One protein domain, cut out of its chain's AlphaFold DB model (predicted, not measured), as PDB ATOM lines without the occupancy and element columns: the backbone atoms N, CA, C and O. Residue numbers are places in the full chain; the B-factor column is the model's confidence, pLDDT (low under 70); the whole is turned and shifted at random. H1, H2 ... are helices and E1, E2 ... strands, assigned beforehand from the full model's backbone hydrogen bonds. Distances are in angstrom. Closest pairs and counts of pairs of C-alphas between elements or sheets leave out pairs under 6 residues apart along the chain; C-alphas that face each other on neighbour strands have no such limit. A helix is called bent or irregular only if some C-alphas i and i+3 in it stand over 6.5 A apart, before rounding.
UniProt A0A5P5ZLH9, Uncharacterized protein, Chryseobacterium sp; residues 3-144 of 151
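Overview. This is residues 3 to 144 of the 151 residues of an uncharacterized protein of Chryseobacterium sp (UniProt A0A5P5ZLH9). A single sheet of twelve strands curls like a nearly closed barrel round one helix, H2, which lies in its middle; the edge strands E6 and E7 come close together at the seam without being neighbours. A very short helix, H1, sits in the connection from E9 to E10, far from the middle. The printed part has 142 residues, with E1 to E9, then H1, E10 to E12 and H2 along the chain; the sheet runs E6 E5 E4 E3 E2 E1 E12 E11 E10 E9 E8 E7, all antiparallel, and the class is mostly strand. The whole is compact, with a radius of gyration of the C-alphas of 14.1 A, and spans 40 by 38 by 29 A.

Arrangement. Begin with the meander, each strand the antiparallel neighbour of the one before, of E1, residues 3 to 6, E2, 11 to 14, E3, 19 to 25, E4, 31 to 37, E5, 40 to 47, and E6, 54 to 59. A second meander is E7, residues 66 to 69, E8, 72 to 75, and E9, 78 to 84; a third is E10, 93 to 99, E11, 102 to 112, and E12, 115 to 122. E1 and E12 are antiparallel neighbours at 175 degrees, with N 3 and O 118 2.7 A apart, within hydrogen-bond range. E9 and E10 are antiparallel at 166 degrees, with N 98 and O 81 at 2.8 A. E4 and E5 form a hairpin, where you find N 35 and O 43 at 2.8 A. The twisted sheet is a folded sheet, bent back on itself into two leaves that face each other: E6 E5 E4 E3 E2 E1 E12 E11 E10 face E8 E7, with E9 as the hinge. The closest C-alphas of E6 and E7 are Val 54 and Ser 69, 5.1 A apart. The sheet curls round H2, residues 129 to 143; among the closest C-alphas are Ala 73 and Leu 138, 6.7 A, and Ala 21 and Met 140, 6.9 A. H1, residues 88 to 91, is on the sheet at a height of 5.3 A, over none of its strands. Every O i to N i+4 pair of H2 is within hydrogen-bond range; H1 is too short for such a pair, and its one O i to N i+3 pair is within range.

Along the chain. Find C-alpha 3 at (-24.732, 46.031, 5.115), where E1 begins. E11, the longest strand, runs 30.2 A from C-alpha 102 at (-12.929, 27.642, 1.622); E12 spans 23.2 A and E5 21.0 A. H2 runs 20.8 A to C-alpha 143 at (-18.860, 47.669, -1.722).

Size, cuts and confidence. The two C-alphas farthest apart, Trp 27 and Gly 125, are 42.1 A apart. The printed part has no cut, and no link is long. Its mean pLDDT is 90.3, and no printed residue is under 70.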
ATOM      1  N   PHE A   3     -25.471  44.827   5.458       93.31
ATOM      2  CA  PHE A   3     -24.732  46.031   5.115       93.31
ATOM      3  C   PHE A   3     -25.665  46.921   4.307       93.31
ATOM      4  O   PHE A   3     -26.212  46.479   3.295       93.31
ATOM      5  N   LYS A   4     -25.865  48.157   4.746       91.62
ATOM      6  CA  LYS A   4     -26.709  49.129   4.050       91.62
ATOM      7  C   LYS A   4     -25.844  50.286   3.596       91.62
ATOM      8  O   LYS A   4     -25.145  50.870   4.415       91.62
ATOM      9  N   SER A   5     -25.922  50.602   2.310       89.19
ATOM     10  CA  SER A   5     -25.309  51.789   1.722       89.19
ATOM     11  C   SER A   5     -26.383  52.585   1.007       89.19
ATOM     12  O   SER A   5     -27.163  52.009   0.243       89.19
ATOM     13  N   ARG A   6     -26.425  53.896   1.234       84.00
ATOM     14  CA  ARG A   6     -27.204  54.819   0.402       84.00
ATOM     15  C   ARG A   6     -26.272  55.751  -0.347       84.00
ATOM     16  O   ARG A   6     -25.179  56.052   0.131       84.00
ATOM     17  N   ILE A   7     -26.723  56.228  -1.501       77.88
ATOM     18  CA  ILE A   7     -25.938  57.131  -2.344       77.88
ATOM     19  C   ILE A   7     -25.551  58.370  -1.521       77.88
ATOM     20  O   ILE A   7     -26.412  59.018  -0.931       77.88
ATOM     21  N   PHE A   8     -24.252  58.678  -1.482       72.50
ATOM     22  CA  PHE A   8     -23.646  59.780  -0.715       72.50
ATOM     23  C   PHE A   8     -23.743  59.683   0.819       72.50
ATOM     24  O   PHE A   8     -23.232  60.568   1.502       72.50
ATOM     25  N   GLU A   9     -24.333  58.621   1.370       81.88
ATOM     26  CA  GLU A   9     -24.348  58.358   2.813       81.88
ATOM     27  C   GLU A   9     -23.235  57.367   3.211       81.88
ATOM     28  O   GLU A   9     -22.406  56.932   2.408       81.88
ATOM     29  N   GLU A  10     -23.196  57.011   4.487       90.19
ATOM     30  CA  GLU A  10     -22.277  56.025   5.050       90.19
ATOM     31  C   GLU A  10     -22.720  54.591   4.724       90.19
ATOM     32  O   GLU A  10     -23.886  54.336   4.410       90.19
ATOM     33  N   ILE A  11     -21.790  53.638   4.835       91.00
ATOM     34  CA  ILE A  11     -22.136  52.212   4.881       91.00
ATOM     35  C   ILE A  11     -22.233  51.804   6.342       91.00
ATOM     36  O   ILE A  11     -21.274  51.978   7.088       91.00
ATOM     37  N   VAL A  12     -23.346  51.209   6.747       92.50
ATOM     38  CA  VAL A  12     -23.532  50.725   8.121       92.50
ATOM     39  C   VAL A  12     -23.823  49.234   8.148       92.50
ATOM     40  O   VAL A  12     -24.388  48.687   7.193       92.50
ATOM     41  N   THR A  13     -23.448  48.566   9.240       91.81
ATOM     42  CA  THR A  13     -23.894  47.194   9.506       91.81
ATOM     43  C   THR A  13     -25.033  47.145  10.506       91.81
ATOM     44  O   THR A  13     -24.936  47.684  11.604       91.81
ATOM     45  N   ASP A  14     -26.062  46.379  10.157       84.75
ATOM     46  CA  ASP A  14     -27.093  45.931  11.083       84.75
ATOM     47  C   ASP A  14     -26.806  44.483  11.516       84.75
ATOM     48  O   ASP A  14     -26.611  43.574  10.687       84.75
ATOM     49  N   GLY A  15     -26.805  44.251  12.831       78.88
ATOM     50  CA  GLY A  15     -26.642  42.930  13.436       78.88
ATOM     51  C   GLY A  15     -25.764  42.939  14.695       78.88
ATOM     52  O   GLY A  15     -25.733  43.938  15.407       78.88
ATOM     53  N   PRO A  16     -25.045  41.836  14.991       77.69
ATOM     54  CA  PRO A  16     -24.255  41.695  16.220       77.69
ATOM     55  C   PRO A  16     -22.996  42.579  16.264       77.69
ATOM     56  O   PRO A  16     -22.344  42.661  17.297       77.69
ATOM     57  N   LEU A  17     -22.638  43.216  15.146       86.06
ATOM     58  CA  LEU A  17     -21.551  44.183  15.045       86.06
ATOM     59  C   LEU A  17     -22.098  45.446  14.380       86.06
ATOM     60  O   LEU A  17     -22.737  45.357  13.329       86.06
ATOM     61  N   MET A  18     -21.826  46.598  14.989       90.44
ATOM     62  CA  MET A  18     -22.177  47.916  14.462       90.44
ATOM     63  C   MET A  18     -20.906  48.620  14.001       90.44
ATOM     64  O   MET A  18     -20.145  49.162  14.801       90.44
ATOM     65  N   LEU A  19     -20.673  48.561  12.698       93.88
ATOM     66  CA  LEU A  19     -19.618  49.263  11.997       93.88
ATOM     67  C   LEU A  19     -20.238  50.360  11.144       93.88
ATOM     68  O   LEU A  19     -21.353  50.220  10.631       93.88
ATOM     69  N   LYS A  20     -19.457  51.410  10.940       94.88
ATOM     70  CA  LYS A  20     -19.773  52.527  10.061       94.88
ATOM     71  C   LYS A  20     -18.584  52.773   9.143       94.88
ATOM     72  O   LYS A  20     -17.459  52.847   9.625       94.88
ATOM     73  N   ALA A  21     -18.814  52.920   7.845       94.62
ATOM     74  CA  ALA A  21     -17.812  53.367   6.890       94.62
ATOM     75  C   ALA A  21     -18.197  54.730   6.309       94.62
ATOM     76  O   ALA A  21     -19.204  54.861   5.609       94.62
ATOM     77  N   GLU A  22     -17.367  55.731   6.575       94.00
ATOM     78  CA  GLU A  22     -17.428  57.039   5.932       94.00
ATOM     79  C   GLU A  22     -16.647  56.998   4.623       94.00
ATOM     80  O   GLU A  22     -15.537  56.461   4.558       94.00
ATOM     81  N   ARG A  23     -17.230  57.589   3.581       91.56
ATOM     82  CA  ARG A  23     -16.700  57.565   2.221       91.56
ATOM     83  C   ARG A  23     -16.519  58.986   1.725       91.56
ATOM     84  O   ARG A  23     -17.411  59.820   1.878       91.56
ATOM     85  N   LYS A  24     -15.384  59.260   1.094       90.88
ATOM     86  CA  LYS A  24     -15.118  60.534   0.431       90.88
ATOM     87  C   LYS A  24     -14.702  60.272  -1.008       90.88
ATOM     88  O   LYS A  24     -13.574  59.860  -1.273       90.88
ATOM     89  N   PHE A  25     -15.625  60.537  -1.928       88.62
ATOM     90  CA  PHE A  25     -15.397  60.380  -3.359       88.62
ATOM     91  C   PHE A  25     -14.552  61.532  -3.905       88.62
ATOM     92  O   PHE A  25     -14.791  62.707  -3.619       88.62
ATOM     93  N   GLY A  26     -13.539  61.171  -4.677       84.12
ATOM     94  CA  GLY A  26     -12.730  62.068  -5.481       84.12
ATOM     95  C   GLY A  26     -13.069  61.943  -6.965       84.12
ATOM     96  O   GLY A  26     -14.011  61.266  -7.370       84.12
ATOM     97  N   TRP A  27     -12.258  62.593  -7.793       81.06
ATOM     98  CA  TRP A  27     -12.361  62.500  -9.248       81.06
ATOM     99  C   TRP A  27     -12.018  61.087  -9.735       81.06
ATOM    100  O   TRP A  27     -11.163  60.431  -9.137       81.06
ATOM    101  N   PHE A  28     -12.625  60.652 -10.843       81.56
ATOM    102  CA  PHE A  28     -12.337  59.370 -11.510       81.56
ATOM    103  C   PHE A  28     -12.576  58.132 -10.626       81.56
ATOM    104  O   PHE A  28     -11.787  57.186 -10.647       81.56
ATOM    105  N   GLY A  29     -13.628  58.170  -9.804       77.69
ATOM    106  CA  GLY A  29     -14.022  57.072  -8.917       77.69
ATOM    107  C   GLY A  29     -13.044  56.740  -7.797       77.69
ATOM    108  O   GLY A  29     -13.155  55.697  -7.161       77.69
ATOM    109  N   ASN A  30     -12.076  57.619  -7.525       87.94
ATOM    110  CA  ASN A  30     -11.242  57.485  -6.339       87.94
ATOM    111  C   ASN A  30     -12.098  57.644  -5.076       87.94
ATOM    112  O   ASN A  30     -12.994  58.487  -5.037       87.94
ATOM    113  N   CYS A  31     -11.805  56.876  -4.032       90.75
ATOM    114  CA  CYS A  31     -12.587  56.900  -2.800       90.75
ATOM    115  C   CYS A  31     -11.677  56.731  -1.582       90.75
ATOM    116  O   CYS A  31     -10.979  55.726  -1.459       90.75
ATOM    117  N   ASP A  32     -11.677  57.710  -0.679       92.88
ATOM    118  CA  ASP A  32     -11.112  57.530   0.657       92.88
ATOM    119  C   ASP A  32     -12.183  56.926   1.570       92.88
ATOM    120  O   ASP A  32     -13.305  57.431   1.638       92.88
ATOM    121  N   VAL A  33     -11.829  55.863   2.288       93.88
ATOM    122  CA  VAL A  33     -12.736  55.140   3.183       93.88
ATOM    123  C   VAL A  33     -12.163  55.131   4.593       93.88
ATOM    124  O   VAL A  33     -10.979  54.849   4.796       93.88
ATOM    125  N   LYS A  34     -13.015  55.416   5.578       95.62
ATOM    126  CA  LYS A  34     -12.715  55.278   7.006       95.62
ATOM    127  C   LYS A  34     -13.767  54.405   7.659       95.62
ATOM    128  O   LYS A  34     -14.948  54.708   7.556       95.62
ATOM    129  N   ILE A  35     -13.339  53.348   8.330       95.50
ATOM    130  CA  ILE A  35     -14.202  52.412   9.041       95.50
ATOM    131  C   ILE A  35     -14.064  52.664  10.540       95.50
ATOM    132  O   ILE A  35     -12.956  52.806  11.060       95.50
ATOM    133  N   TYR A  36     -15.205  52.700  11.214       94.19
ATOM    134  CA  TYR A  36     -15.350  52.919  12.641       94.19
ATOM    135  C   TYR A  36     -16.098  51.747  13.266       94.19
ATOM    136  O   TYR A  36     -17.069  51.237  12.698       94.19
ATOM    137  N   LEU A  37     -15.648  51.338  14.447       90.94
ATOM    138  CA  LEU A  37     -16.386  50.472  15.360       90.94
ATOM    139  C   LEU A  37     -16.831  51.339  16.536       90.94
ATOM    140  O   LEU A  37     -15.988  51.847  17.275       90.94
ATOM    141  N   ALA A  38     -18.145  51.529  16.675       87.06
ATOM    142  CA  ALA A  38     -18.693  52.629  17.470       87.06
ATOM    143  C   ALA A  38     -18.048  53.971  17.048       87.06
ATOM    144  O   ALA A  38     -18.142  54.338  15.881       87.06
ATOM    145  N   GLU A  39     -17.355  54.661  17.956       86.50
ATOM    146  CA  GLU A  39     -16.718  55.967  17.706       86.50
ATOM    147  C   GLU A  39     -15.205  55.871  17.432       86.50
ATOM    148  O   GLU A  39     -14.530  56.880  17.224       86.50
ATOM    149  N   THR A  40     -14.640  54.661  17.432       90.06
ATOM    150  CA  THR A  40     -13.200  54.454  17.241       90.06
ATOM    151  C   THR A  40     -12.908  54.103  15.789       90.06
ATOM    152  O   THR A  40     -13.425  53.112  15.271       90.06
ATOM    153  N   GLN A  41     -12.044  54.884  15.133       92.56
ATOM    154  CA  GLN A  41     -11.568  54.561  13.787       92.56
ATOM    155  C   GLN A  41     -10.712  53.288  13.840       92.56
ATOM    156  O   GLN A  41      -9.635  53.283  14.432       92.56
ATOM    157  N   THR A  42     -11.172  52.221  13.195       91.69
ATOM    158  CA  THR A  42     -10.493  50.917  13.174       91.69
ATOM    159  C   THR A  42      -9.645  50.722  11.931       91.69
ATOM    160  O   THR A  42      -8.633  50.026  11.977       91.69
ATOM    161  N   MET A  43     -10.019  51.334  10.809       94.38
ATOM    162  CA  MET A  43      -9.254  51.221   9.574       94.38
ATOM    163  C   MET A  43      -9.504  52.410   8.653       94.38
ATOM    164  O   MET A  43     -10.610  52.939   8.599       94.38
ATOM    165  N   SER A  44      -8.500  52.820   7.884       95.62
ATOM    166  CA  SER A  44      -8.705  53.747   6.767       95.62
ATOM    167  C   SER A  44      -7.838  53.387   5.577       95.62
ATOM    168  O   SER A  44      -6.724  52.903   5.763       95.62
ATOM    169  N   PHE A  45      -8.322  53.638   4.367       94.69
ATOM    170  CA  PHE A  45      -7.601  53.339   3.134       94.69
ATOM    171  C   PHE A  45      -8.128  54.166   1.961       94.69
ATOM    172  O   PHE A  45      -9.188  54.784   2.029       94.69
ATOM    173  N   HIS A  46      -7.369  54.157   0.871       93.31
ATOM    174  CA  HIS A  46      -7.698  54.812  -0.388       93.31
ATOM    175  C   HIS A  46      -7.906  53.773  -1.490       93.31
ATOM    176  O   HIS A  46      -7.005  52.968  -1.745       93.31
ATOM    177  N   ILE A  47      -9.054  53.820  -2.162       89.94
ATOM    178  CA  ILE A  47      -9.373  53.034  -3.356       89.94
ATOM    179  C   ILE A  47      -9.121  53.896  -4.591       89.94
ATOM    180  O   ILE A  47      -9.675  54.990  -4.723       89.94
ATOM    181  N   ASN A  48      -8.312  53.384  -5.515       88.94
ATOM    182  CA  ASN A  48      -8.131  53.996  -6.821       88.94
ATOM    183  C   ASN A  48      -9.210  53.510  -7.804       88.94
ATOM    184  O   ASN A  48      -9.218  52.332  -8.154       88.94
ATOM    185  N   GLY A  49     -10.051  54.415  -8.307       78.38
ATOM    186  CA  GLY A  49     -11.202  54.059  -9.152       78.38
ATOM    187  C   GLY A  49     -10.862  53.547 -10.555       78.38
ATOM    188  O   GLY A  49     -11.713  52.987 -11.233       78.38
ATOM    189  N   THR A  50      -9.621  53.718 -11.022       81.81
ATOM    190  CA  THR A  50      -9.183  53.223 -12.343       81.81
ATOM    191  C   THR A  50      -8.570  51.826 -12.269       81.81
ATOM    192  O   THR A  50      -8.634  51.060 -13.226       81.81
ATOM    193  N   THR A  51      -7.922  51.500 -11.151       83.75
ATOM    194  CA  THR A  51      -7.127  50.270 -11.004       83.75
ATOM    195  C   THR A  51      -7.687  49.304  -9.966       83.75
ATOM    196  O   THR A  51      -7.127  48.220  -9.811       83.75
ATOM    197  N   ASP A  52      -8.733  49.697  -9.230       76.00
ATOM    198  CA  ASP A  52      -9.290  48.996  -8.064       76.00
ATOM    199  C   ASP A  52      -8.260  48.698  -6.954       76.00
ATOM    200  O   ASP A  52      -8.494  47.884  -6.053       76.00
ATOM    201  N   LYS A  53      -7.087  49.342  -7.007       86.44
ATOM    202  CA  LYS A  53      -6.019  49.145  -6.027       86.44
ATOM    203  C   LYS A  53      -6.340  49.881  -4.738       86.44
ATOM    204  O   LYS A  53      -6.766  51.035  -4.755       86.44
ATOM    205  N   VAL A  54      -6.044  49.217  -3.627       89.44
ATOM    206  CA  VAL A  54      -6.105  49.797  -2.286       89.44
ATOM    207  C   VAL A  54      -4.711  50.281  -1.892       89.44
ATOM    208  O   VAL A  54      -3.707  49.627  -2.174       89.44
ATOM    209  N   SER A  55      -4.633  51.454  -1.273       89.88
ATOM    210  CA  SER A  55      -3.388  52.060  -0.796       89.88
ATOM    211  C   SER A  55      -3.621  52.870   0.480       89.88
ATOM    212  O   SER A  55      -4.764  53.046   0.903       89.88
ATOM    213  N   LYS A  56      -2.539  53.371   1.097       87.56
ATOM    214  CA  LYS A  56      -2.586  54.184   2.331       87.56
ATOM    215  C   LYS A  56      -3.375  53.514   3.464       87.56
ATOM    216  O   LYS A  56      -4.114  54.176   4.186       87.56
ATOM    217  N   VAL A  57      -3.241  52.195   3.585       89.06
ATOM    218  CA  VAL A  57      -3.936  51.421   4.611       89.06
ATOM    219  C   VAL A  57      -3.355  51.780   5.976       89.06
ATOM    220  O   VAL A  57      -2.167  51.587   6.222       89.06
ATOM    221  N   VAL A  58      -4.201  52.303   6.857       91.12
ATOM    222  CA  VAL A  58      -3.913  52.498   8.276       91.12
ATOM    223  C   VAL A  58      -4.778  51.511   9.035       91.12
ATOM    224  O   VAL A  58      -6.005  51.581   8.964       91.12
ATOM    225  N   ASN A  59      -4.131  50.585   9.735       89.94
ATOM    226  CA  ASN A  59      -4.796  49.616  10.590       89.94
ATOM    227  C   ASN A  59      -4.756  50.111  12.042       89.94
ATOM    228  O   ASN A  59      -3.675  50.273  12.603       89.94
ATOM    229  N   GLY A  60      -5.927  50.370  12.617       88.75
ATOM    230  CA  GLY A  60      -6.118  50.743  14.019       88.75
ATOM    231  C   GLY A  60      -6.661  49.600  14.880       88.75
ATOM    232  O   GLY A  60      -7.122  49.852  15.988       88.75
ATOM    233  N   LEU A  61      -6.674  48.366  14.368       87.81
ATOM    234  CA  LEU A  61      -7.084  47.175  15.110       87.81
ATOM    235  C   LEU A  61      -5.935  46.658  15.982       87.81
ATOM    236  O   LEU A  61      -4.770  46.733  15.595       87.81
ATOM    237  N   ASP A  62      -6.277  46.014  17.097       86.69
ATOM    238  CA  ASP A  62      -5.305  45.407  18.021       86.69
ATOM    239  C   ASP A  62      -4.653  44.115  17.482       86.69
ATOM    240  O   ASP A  62      -3.821  43.498  18.145       86.69
ATOM    241  N   TYR A  63      -5.023  43.683  16.275       84.19
ATOM    242  CA  TYR A  63      -4.507  42.483  15.620       84.19
ATOM    243  C   TYR A  63      -3.990  42.784  14.205       84.19
ATOM    244  O   TYR A  63      -4.447  43.732  13.553       84.19
ATOM    245  N   PRO A  64      -3.058  41.961  13.679       85.25
ATOM    246  CA  PRO A  64      -2.572  42.126  12.317       85.25
ATOM    247  C   PRO A  64      -3.709  41.873  11.324       85.25
ATOM    248  O   PRO A  64      -4.266  40.774  11.256       85.25
ATOM    249  N   TYR A  65      -4.059  42.902  10.558       92.19
ATOM    250  CA  TYR A  65      -5.020  42.836   9.467       92.19
ATOM    251  C   TYR A  65      -4.561  43.749   8.333       92.19
ATOM    252  O   TYR A  65      -4.435  44.963   8.499       92.19
ATOM    253  N   GLU A  66      -4.308  43.156   7.176       92.75
ATOM    254  CA  GLU A  66      -3.823  43.841   5.989       92.75
ATOM    255  C   GLU A  66      -4.868  43.755   4.880       92.75
ATOM    256  O   GLU A  66      -5.217  42.667   4.417       92.75
ATOM    257  N   LEU A  67      -5.350  44.910   4.422       92.56
ATOM    258  CA  LEU A  67      -6.223  45.008   3.259       92.56
ATOM    259  C   LEU A  67      -5.367  45.104   1.989       92.56
ATOM    260  O   LEU A  67      -4.860  46.170   1.646       92.56
ATOM    261  N   VAL A  68      -5.201  43.977   1.296       90.75
ATOM    262  CA  VAL A  68      -4.328  43.847   0.113       90.75
ATOM    263  C   VAL A  68      -4.987  44.435  -1.139       90.75
ATOM    264  O   VAL A  68      -4.335  45.046  -1.984       90.75
ATOM    265  N   SER A  69      -6.297  44.240  -1.276       89.94
ATOM    266  CA  SER A  69      -7.138  44.820  -2.329       89.94
ATOM    267  C   SER A  69      -8.574  44.934  -1.825       89.94
ATOM    268  O   SER A  69      -8.913  44.397  -0.773       89.94
ATOM    269  N   ARG A  70      -9.467  45.562  -2.602       89.25
ATOM    270  CA  ARG A  70     -10.879  45.714  -2.205       89.25
ATOM    271  C   ARG A  70     -11.618  44.392  -1.981       89.25
ATOM    272  O   ARG A  70     -12.712  44.387  -1.448       89.25
ATOM    273  N   ASN A  71     -11.069  43.270  -2.437       94.12
ATOM    274  CA  ASN A  71     -11.658  41.939  -2.308       94.12
ATOM    275  C   ASN A  71     -10.729  40.928  -1.624       94.12
ATOM    276  O   ASN A  71     -11.077  39.750  -1.573       94.12
ATOM    277  N   LYS A  72      -9.566  41.349  -1.111       95.31
ATOM    278  CA  LYS A  72      -8.613  40.465  -0.435       95.31
ATOM    279  C   LYS A  72      -8.027  41.123   0.807       95.31
ATOM    280  O   LYS A  72      -7.503  42.232   0.733       95.31
ATOM    281  N   ALA A  73      -8.011  40.378   1.906       95.69
ATOM    282  CA  ALA A  73      -7.301  40.748   3.123       95.69
ATOM    283  C   ALA A  73      -6.534  39.556   3.714       95.69
ATOM    284  O   ALA A  73      -6.812  38.400   3.387       95.69
ATOM    285  N   VAL A  74      -5.559  39.841   4.571       95.81
ATOM    286  CA  VAL A  74      -4.744  38.850   5.287       95.81
ATOM    287  C   VAL A  74      -4.731  39.199   6.772       95.81
ATOM    288  O   VAL A  74      -4.641  40.370   7.133       95.81
ATOM    289  N   SER A  75      -4.842  38.203   7.648       95.06
ATOM    290  CA  SER A  75      -4.777  38.392   9.100       95.06
ATOM    291  C   SER A  75      -4.119  37.188   9.763       95.06
ATOM    292  O   SER A  75      -4.740  36.135   9.890       95.06
ATOM    293  N   GLY A  76      -2.858  37.340  10.179       91.69
ATOM    294  CA  GLY A  76      -2.040  36.198  10.594       91.69
ATOM    295  C   GLY A  76      -1.862  35.221   9.430       91.69
ATOM    296  O   GLY A  76      -1.499  35.641   8.333       91.69
ATOM    297  N   ASP A  77      -2.180  33.947   9.662       93.12
ATOM    298  CA  ASP A  77      -2.124  32.893   8.640       93.12
ATOM    299  C   ASP A  77      -3.390  32.822   7.766       93.12
ATOM    300  O   ASP A  77      -3.419  32.099   6.769       93.12
ATOM    301  N   ASP A  78      -4.440  33.572   8.116       96.00
ATOM    302  CA  ASP A  78      -5.708  33.533   7.397       96.00
ATOM    303  C   ASP A  78      -5.735  34.503   6.211       96.00
ATOM    304  O   ASP A  78      -5.488  35.707   6.340       96.00
ATOM    305  N   GLN A  79      -6.156  33.992   5.056       97.62
ATOM    306  CA  GLN A  79      -6.452  34.765   3.858       97.62
ATOM    307  C   GLN A  79      -7.964  34.882   3.654       97.62
ATOM    308  O   GLN A  79      -8.653  33.887   3.430       97.62
ATOM    309  N   TYR A  80      -8.458  36.116   3.629       98.06
ATOM    310  CA  TYR A  80      -9.849  36.461   3.354       98.06
ATOM    311  C   TYR A  80      -9.986  36.906   1.901       98.06
ATOM    312  O   TYR A  80      -9.170  37.683   1.394       98.06
ATOM    313  N   PHE A  81     -11.023  36.429   1.220       97.69
ATOM    314  CA  PHE A  81     -11.281  36.775  -0.170       97.69
ATOM    315  C   PHE A  81     -12.776  36.849  -0.462       97.69
ATOM    316  O   PHE A  81     -13.535  36.014   0.018       97.69
ATOM    317  N   ILE A  82     -13.195  37.818  -1.275       97.06
ATOM    318  CA  ILE A  82     -14.560  37.890  -1.803       97.06
ATOM    319  C   ILE A  82     -14.528  37.557  -3.296       97.06
ATOM    320  O   ILE A  82     -13.856  38.229  -4.086       97.06
ATOM    321  N   THR A  83     -15.259  36.513  -3.683       95.38
ATOM    322  CA  THR A  83     -15.560  36.239  -5.091       95.38
ATOM    323  C   THR A  83     -16.723  37.119  -5.523       95.38
ATOM    324  O   THR A  83     -17.730  37.173  -4.833       95.38
ATOM    325  N   ASN A  84     -16.615  37.777  -6.679       90.12
ATOM    326  CA  ASN A  84     -17.709  38.580  -7.229       90.12
ATOM    327  C   ASN A  84     -18.339  37.843  -8.416       90.12
ATOM    328  O   ASN A  84     -17.657  37.501  -9.388       90.12
ATOM    329  N   ASN A  85     -19.647  37.621  -8.362       88.88
ATOM    330  CA  ASN A  85     -20.422  37.073  -9.465       88.88
ATOM    331  C   ASN A  85     -20.757  38.186 -10.464       88.88
ATOM    332  O   ASN A  85     -21.531  39.079 -10.158       88.88
ATOM    333  N   ARG A  86     -20.248  38.114 -11.697       82.31
ATOM    334  CA  ARG A  86     -20.475  39.156 -12.724       82.31
ATOM    335  C   ARG A  86     -21.952  39.412 -13.054       82.31
ATOM    336  O   ARG A  86     -22.278  40.486 -13.543       82.31
ATOM    337  N   ASN A  87     -22.831  38.458 -12.756       83.00
ATOM    338  CA  ASN A  87     -24.269  38.551 -13.007       83.00
ATOM    339  C   ASN A  87     -25.068  38.900 -11.737       83.00
ATOM    340  O   ASN A  87     -26.266  38.608 -11.667       83.00
ATOM    341  N   TYR A  88     -24.435  39.491 -10.714       81.25
ATOM    342  CA  TYR A  88     -25.097  39.807  -9.441       81.25
ATOM    343  C   TYR A  88     -26.328  40.709  -9.609       81.25
ATOM    344  O   TYR A  88     -27.293  40.568  -8.864       81.25
ATOM    345  N   LEU A  89     -26.337  41.568 -10.635       76.69
ATOM    346  CA  LEU A  89     -27.460  42.453 -10.966       76.69
ATOM    347  C   LEU A  89     -28.752  41.701 -11.316       76.69
ATOM    348  O   LEU A  89     -29.836  42.256 -11.181       76.69
ATOM    349  N   PHE A  90     -28.640  40.446 -11.754       80.00
ATOM    350  CA  PHE A  90     -29.765  39.641 -12.241       80.00
ATOM    351  C   PHE A  90     -30.077  38.432 -11.359       80.00
ATOM    352  O   PHE A  90     -31.094  37.778 -11.562       80.00
ATOM    353  N   SER A  91     -29.188  38.092 -10.422       81.62
ATOM    354  CA  SER A  91     -29.268  36.842  -9.654       81.62
ATOM    355  C   SER A  91     -29.370  37.040  -8.147       81.62
ATOM    356  O   SER A  91     -29.429  36.045  -7.430       81.62
ATOM    357  N   GLU A  92     -29.322  38.288  -7.661       87.06
ATOM    358  CA  GLU A  92     -29.170  38.674  -6.243       87.06
ATOM    359  C   GLU A  92     -27.909  38.110  -5.561       87.06
ATOM    360  O   GLU A  92     -27.490  38.593  -4.517       87.06
ATOM    361  N   ASN A  93     -27.250  37.112  -6.144       92.38
ATOM    362  CA  ASN A  93     -26.015  36.536  -5.660       92.38
ATOM    363  C   ASN A  93     -24.850  37.451  -6.031       92.38
ATOM    364  O   ASN A  93     -24.377  37.425  -7.170       92.38
ATOM    365  N   TYR A  94     -24.385  38.228  -5.057       94.56
ATOM    366  CA  TYR A  94     -23.210  39.073  -5.205       94.56
ATOM    367  C   TYR A  94     -21.936  38.257  -5.329       94.56
ATOM    368  O   TYR A  94     -21.070  38.579  -6.143       94.56
ATOM    369  N   GLY A  95     -21.818  37.204  -4.525       95.81
ATOM    370  CA  GLY A  95     -20.534  36.580  -4.300       95.81
ATOM    371  C   GLY A  95     -20.474  35.667  -3.093       95.81
ATOM    372  O   GLY A  95     -21.471  35.420  -2.413       95.81
ATOM    373  N   GLU A  96     -19.268  35.202  -2.794       96.88
ATOM    374  CA  GLU A  96     -18.982  34.393  -1.616       96.88
ATOM    375  C   GLU A  96     -17.775  34.948  -0.867       96.88
ATOM    376  O   GLU A  96     -16.794  35.396  -1.458       96.88
ATOM    377  N   LEU A  97     -17.848  34.886   0.459       97.69
ATOM    378  CA  LEU A  97     -16.708  35.067   1.340       97.69
ATOM    379  C   LEU A  97     -15.966  33.736   1.448       97.69
ATOM    380  O   LEU A  97     -16.540  32.737   1.890       97.69
ATOM    381  N   LEU A  98     -14.685  33.747   1.107       98.00
ATOM    382  CA  LEU A  98     -13.764  32.634   1.257       98.00
ATOM    383  C   LEU A  98     -12.746  32.966   2.347       98.00
ATOM    384  O   LEU A  98     -12.221  34.078   2.398       98.00
ATOM    385  N   ILE A  99     -12.432  31.976   3.178       97.06
ATOM    386  CA  ILE A  99     -11.313  32.024   4.124       97.06
ATOM    387  C   ILE A  99     -10.421  30.825   3.833       97.06
ATOM    388  O   ILE A  99     -10.903  29.690   3.823       97.06
ATOM    389  N   ASN A 100      -9.145  31.072   3.541       96.94
ATOM    390  CA  ASN A 100      -8.170  30.054   3.132       96.94
ATOM    391  C   ASN A 100      -8.671  29.205   1.948       96.94
ATOM    392  O   ASN A 100      -8.528  27.985   1.913       96.94
ATOM    393  N   GLY A 101      -9.338  29.863   0.993       96.06
ATOM    394  CA  GLY A 101      -9.917  29.229  -0.196       96.06
ATOM    395  C   GLY A 101     -11.211  28.443   0.044       96.06
ATOM    396  O   GLY A 101     -11.789  27.942  -0.914       96.06
ATOM    397  N   GLN A 102     -11.694  28.350   1.286       96.12
ATOM    398  CA  GLN A 102     -12.929  27.642   1.622       96.12
ATOM    399  C   GLN A 102     -14.099  28.622   1.746       96.12
ATOM    400  O   GLN A 102     -13.970  29.606   2.482       96.12
ATOM    401  N   PRO A 103     -15.246  28.375   1.093       96.31
ATOM    402  CA  PRO A 103     -16.403  29.253   1.196       96.31
ATOM    403  C   PRO A 103     -16.990  29.200   2.614       96.31
ATOM    404  O   PRO A 103     -17.185  28.133   3.198       96.31
ATOM    405  N   LYS A 104     -17.253  30.375   3.189       96.56
ATOM    406  CA  LYS A 104     -17.762  30.549   4.559       96.56
ATOM    407  C   LYS A 104     -19.116  31.234   4.608       96.56
ATOM    408  O   LYS A 104     -19.915  30.926   5.491       96.56
ATOM    409  N   ALA A 105     -19.390  32.139   3.674       96.56
ATOM    410  CA  ALA A 105     -20.672  32.821   3.591       96.56
ATOM    411  C   ALA A 105     -21.019  33.173   2.144       96.56
ATOM    412  O   ALA A 105     -20.132  33.468   1.346       96.56
ATOM    413  N   LYS A 106     -22.312  33.198   1.834       96.19
ATOM    414  CA  LYS A 106     -22.850  33.818   0.622       96.19
ATOM    415  C   LYS A 106     -23.155  35.283   0.884       96.19
ATOM    416  O   LYS A 106     -23.616  35.642   1.970       96.19
ATOM    417  N   LEU A 107     -22.921  36.112  -0.119       96.56
ATOM    418  CA  LEU A 107     -23.236  37.530  -0.117       96.56
ATOM    419  C   LEU A 107     -24.388  37.757  -1.092       96.56
ATOM    420  O   LEU A 107     -24.262  37.488  -2.286       96.56
ATOM    421  N   LEU A 108     -25.519  38.230  -0.579       95.00
ATOM    422  CA  LEU A 108     -26.701  38.529  -1.382       95.00
ATOM    423  C   LEU A 108     -26.878  40.038  -1.496       95.00
ATOM    424  O   LEU A 108     -27.022  40.705  -0.474       95.00
ATOM    425  N   LEU A 109     -26.870  40.576  -2.711       92.81
ATOM    426  CA  LEU A 109     -27.081  41.990  -2.994       92.81
ATOM    427  C   LEU A 109     -28.522  42.229  -3.441       92.81
ATOM    428  O   LEU A 109     -28.998  41.639  -4.409       92.81
ATOM    429  N   LYS A 110     -29.168  43.192  -2.794       91.25
ATOM    430  CA  LYS A 110     -30.447  43.751  -3.204       91.25
ATOM    431  C   LYS A 110     -30.268  45.220  -3.565       91.25
ATOM    432  O   LYS A 110     -29.945  46.040  -2.705       91.25
ATOM    433  N   GLN A 111     -30.517  45.558  -4.829       85.88
ATOM    434  CA  GLN A 111     -30.571  46.955  -5.251       85.88
ATOM    435  C   GLN A 111     -31.823  47.641  -4.701       85.88
ATOM    436  O   GLN A 111     -32.913  47.064  -4.647       85.88
ATOM    437  N   LYS A 112     -31.653  48.887  -4.271       85.56
ATOM    438  CA  LYS A 112     -32.718  49.780  -3.815       85.56
ATOM    439  C   LYS A 112     -32.682  51.036  -4.683       85.56
ATOM    440  O   LYS A 112     -31.669  51.343  -5.299       85.56
ATOM    441  N   LEU A 113     -33.778  51.793  -4.686       79.50
ATOM    442  CA  LEU A 113     -33.922  52.999  -5.512       79.50
ATOM    443  C   LEU A 113     -32.800  54.040  -5.294       79.50
ATOM    444  O   LEU A 113     -32.468  54.767  -6.218       79.50
ATOM    445  N   PHE A 114     -32.202  54.080  -4.096       81.19
ATOM    446  CA  PHE A 114     -31.136  55.022  -3.724       81.19
ATOM    447  C   PHE A 114     -29.984  54.353  -2.967       81.19
ATOM    448  O   PHE A 114     -29.446  54.920  -2.016       81.19
ATOM    449  N   GLY A 115     -29.633  53.120  -3.333       87.12
ATOM    450  CA  GLY A 115     -28.509  52.433  -2.706       87.12
ATOM    451  C   GLY A 115     -28.560  50.920  -2.823       87.12
ATOM    452  O   GLY A 115     -29.262  50.357  -3.665       87.12
ATOM    453  N   ILE A 116     -27.834  50.254  -1.932       90.62
ATOM    454  CA  ILE A 116     -27.751  48.797  -1.882       90.62
ATOM    455  C   ILE A 116     -27.918  48.268  -0.463       90.62
ATOM    456  O   ILE A 116     -27.593  48.913   0.534       90.62
ATOM    457  N   GLU A 117     -28.398  47.038  -0.396       93.19
ATOM    458  CA  GLU A 117     -28.422  46.229   0.811       93.19
ATOM    459  C   GLU A 117     -27.708  44.919   0.494       93.19
ATOM    460  O   GLU A 117     -28.128  44.190  -0.404       93.19
ATOM    461  N   LEU A 118     -26.615  44.629   1.194       94.25
ATOM    462  CA  LEU A 118     -25.877  43.382   1.042       94.25
ATOM    463  C   LEU A 118     -26.020  42.544   2.309       94.25
ATOM    464  O   LEU A 118     -25.793  43.020   3.413       94.25
ATOM    465  N   THR A 119     -26.409  41.284   2.169       95.00
ATOM    466  CA  THR A 119     -26.602  40.365   3.291       95.00
ATOM    467  C   THR A 119     -25.545  39.276   3.255       95.00
ATOM    468  O   THR A 119     -25.464  38.519   2.291       95.00
ATOM    469  N   MET A 120     -24.765  39.160   4.330       95.31
ATOM    470  CA  MET A 120     -23.858  38.035   4.551       95.31
ATOM    471  C   MET A 120     -24.598  36.901   5.267       95.31
ATOM    472  O   MET A 120     -25.000  37.056   6.430       95.31
ATOM    473  N   LEU A 121     -24.737  35.774   4.568       94.44
ATOM    474  CA  LEU A 121     -25.363  34.535   5.023       94.44
ATOM    475  C   LEU A 121     -24.304  33.435   5.204       94.44
ATOM    476  O   LEU A 121     -23.792  32.925   4.205       94.44
ATOM    477  N   PRO A 122     -23.956  33.055   6.446       94.06
ATOM    478  CA  PRO A 122     -23.041  31.945   6.705       94.06
ATOM    479  C   PRO A 122     -23.516  30.633   6.067       94.06
ATOM    480  O   PRO A 122     -24.709  30.334   6.069       94.06
ATOM    481  N   LEU A 123     -22.581  29.841   5.538       92.50
ATOM    482  CA  LEU A 123     -22.877  28.532   4.942       92.50
ATOM    483  C   LEU A 123     -22.962  27.410   5.982       92.50
ATOM    484  O   LEU A 123     -23.719  26.458   5.804       92.50
ATOM    485  N   HIS A 124     -22.190  27.520   7.064       88.00
ATOM    486  CA  HIS A 124     -22.087  26.498   8.101       88.00
ATOM    487  C   HIS A 124     -22.068  27.150   9.483       88.00
ATOM    488  O   HIS A 124     -21.050  27.706   9.890       88.00
ATOM    489  N   GLY A 125     -23.190  27.058  10.200       83.00
ATOM    490  CA  GLY A 125     -23.317  27.586  11.559       83.00
ATOM    491  C   GLY A 125     -23.103  29.098  11.655       83.00
ATOM    492  O   GLY A 125     -23.182  29.829  10.666       83.00
ATOM    493  N   GLU A 126     -22.849  29.578  12.868       84.81
ATOM    494  CA  GLU A 126     -22.458  30.966  13.081       84.81
ATOM    495  C   GLU A 126     -20.955  31.165  12.880       84.81
ATOM    496  O   GLU A 126     -20.139  30.357  13.315       84.81
ATOM    497  N   LEU A 127     -20.591  32.286  12.257       88.25
ATOM    498  CA  LEU A 127     -19.207  32.744  12.233       88.25
ATOM    499  C   LEU A 127     -18.814  33.295  13.610       88.25
ATOM    500  O   LEU A 127     -19.610  33.979  14.262       88.25
ATOM    501  N   ASP A 128     -17.574  33.036  14.006       91.12
ATOM    502  CA  ASP A 128     -16.946  33.649  15.174       91.12
ATOM    503  C   ASP A 128     -16.954  35.192  15.077       91.12
ATOM    504  O   ASP A 128     -17.001  35.754  13.976       91.12
ATOM    505  N   GLN A 129     -16.953  35.891  16.215       90.00
ATOM    506  CA  GLN A 129     -17.034  37.353  16.260       90.00
ATOM    507  C   GLN A 129     -15.843  38.043  15.578       90.00
ATOM    508  O   GLN A 129     -16.059  39.012  14.841       90.00
ATOM    509  N   ASP A 130     -14.628  37.519  15.727       90.81
ATOM    510  CA  ASP A 130     -13.434  38.049  15.064       90.81
ATOM    511  C   ASP A 130     -13.529  37.845  13.556       90.81
ATOM    512  O   ASP A 130     -13.268  38.761  12.773       90.81
ATOM    513  N   VAL A 131     -13.983  36.665  13.129       92.69
ATOM    514  CA  VAL A 131     -14.219  36.372  11.710       92.69
ATOM    515  C   VAL A 131     -15.293  37.298  11.145       92.69
ATOM    516  O   VAL A 131     -15.126  37.819  10.040       92.69
ATOM    517  N   LYS A 132     -16.377  37.554  11.891       93.00
ATOM    518  CA  LYS A 132     -17.436  38.492  11.491       93.00
ATOM    519  C   LYS A 132     -16.873  39.907  11.316       93.00
ATOM    520  O   LYS A 132     -17.161  40.521  10.293       93.00
ATOM    521  N   LEU A 133     -16.053  40.399  12.249       92.94
ATOM    522  CA  LEU A 133     -15.436  41.731  12.181       92.94
ATOM    523  C   LEU A 133     -14.484  41.857  10.983       92.94
ATOM    524  O   LEU A 133     -14.646  42.753  10.154       92.94
ATOM    525  N   LYS A 134     -13.550  40.913  10.843       94.50
ATOM    526  CA  LYS A 134     -12.583  40.846   9.736       94.50
ATOM    527  C   LYS A 134     -13.272  40.770   8.376       94.50
ATOM    528  O   LYS A 134     -12.870  41.444   7.429       94.50
ATOM    529  N   SER A 135     -14.335  39.978   8.279       95.38
ATOM    530  CA  SER A 135     -15.121  39.847   7.049       95.38
ATOM    531  C   SER A 135     -15.923  41.110   6.753       95.38
ATOM    532  O   SER A 135     -16.002  41.520   5.601       95.38
ATOM    533  N   ALA A 136     -16.493  41.755   7.773       95.06
ATOM    534  CA  ALA A 136     -17.277  42.970   7.596       95.06
ATOM    535  C   ALA A 136     -16.431  44.141   7.085       95.06
ATOM    536  O   ALA A 136     -16.867  44.842   6.175       95.06
ATOM    537  N   ILE A 137     -15.206  44.300   7.595       94.56
ATOM    538  CA  ILE A 137     -14.244  45.294   7.095       94.56
ATOM    539  C   ILE A 137     -13.949  45.065   5.609       94.56
ATOM    540  O   ILE A 137     -14.036  45.999   4.810       94.56
ATOM    541  N   LEU A 138     -13.672  43.814   5.219       95.62
ATOM    542  CA  LEU A 138     -13.425  43.467   3.821       95.62
ATOM    543  C   LEU A 138     -14.647  43.749   2.937       95.62
ATOM    544  O   LEU A 138     -14.507  44.324   1.862       95.62
ATOM    545  N   ILE A 139     -15.846  43.373   3.390       95.50
ATOM    546  CA  ILE A 139     -17.098  43.609   2.658       95.50
ATOM    547  C   ILE A 139     -17.344  45.111   2.475       95.50
ATOM    548  O   ILE A 139     -17.668  45.532   1.368       95.50
ATOM    549  N   MET A 140     -17.151  45.930   3.513       94.06
ATOM    550  CA  MET A 140     -17.298  47.388   3.413       94.06
ATOM    551  C   MET A 140     -16.323  48.000   2.408       94.06
ATOM    552  O   MET A 140     -16.724  48.849   1.617       94.06
ATOM    553  N   ALA A 141     -15.067  47.546   2.399       92.31
ATOM    554  CA  ALA A 141     -14.095  47.963   1.391       92.31
ATOM    555  C   ALA A 141     -14.523  47.557  -0.026       92.31
ATOM    556  O   ALA A 141     -14.332  48.313  -0.975       92.31
ATOM    557  N   ASN A 142     -15.113  46.372  -0.161       92.44
ATOM    558  CA  ASN A 142     -15.515  45.801  -1.437       92.44
ATOM    559  C   ASN A 142     -16.713  46.503  -2.079       92.44
ATOM    560  O   ASN A 142     -16.788  46.570  -3.303       92.44
ATOM    561  N   ILE A 143     -17.633  47.012  -1.257       89.69
ATOM    562  CA  ILE A 143     -18.860  47.669  -1.722       89.69
ATOM    563  C   ILE A 143     -18.809  49.198  -1.641       89.69
ATOM    564  O   ILE A 143     -19.818  49.844  -1.916       89.69
ATOM    565  N   ALA A 144     -17.668  49.778  -1.257       87.69
ATOM    566  CA  ALA A 144     -17.510  51.212  -1.004       87.69
ATOM    567  C   ALA A 144     -17.960  52.107  -2.171       87.69
ATOM    568  O   ALA A 144     -18.447  53.213  -1.941       87.69
TER     569      ALA A 144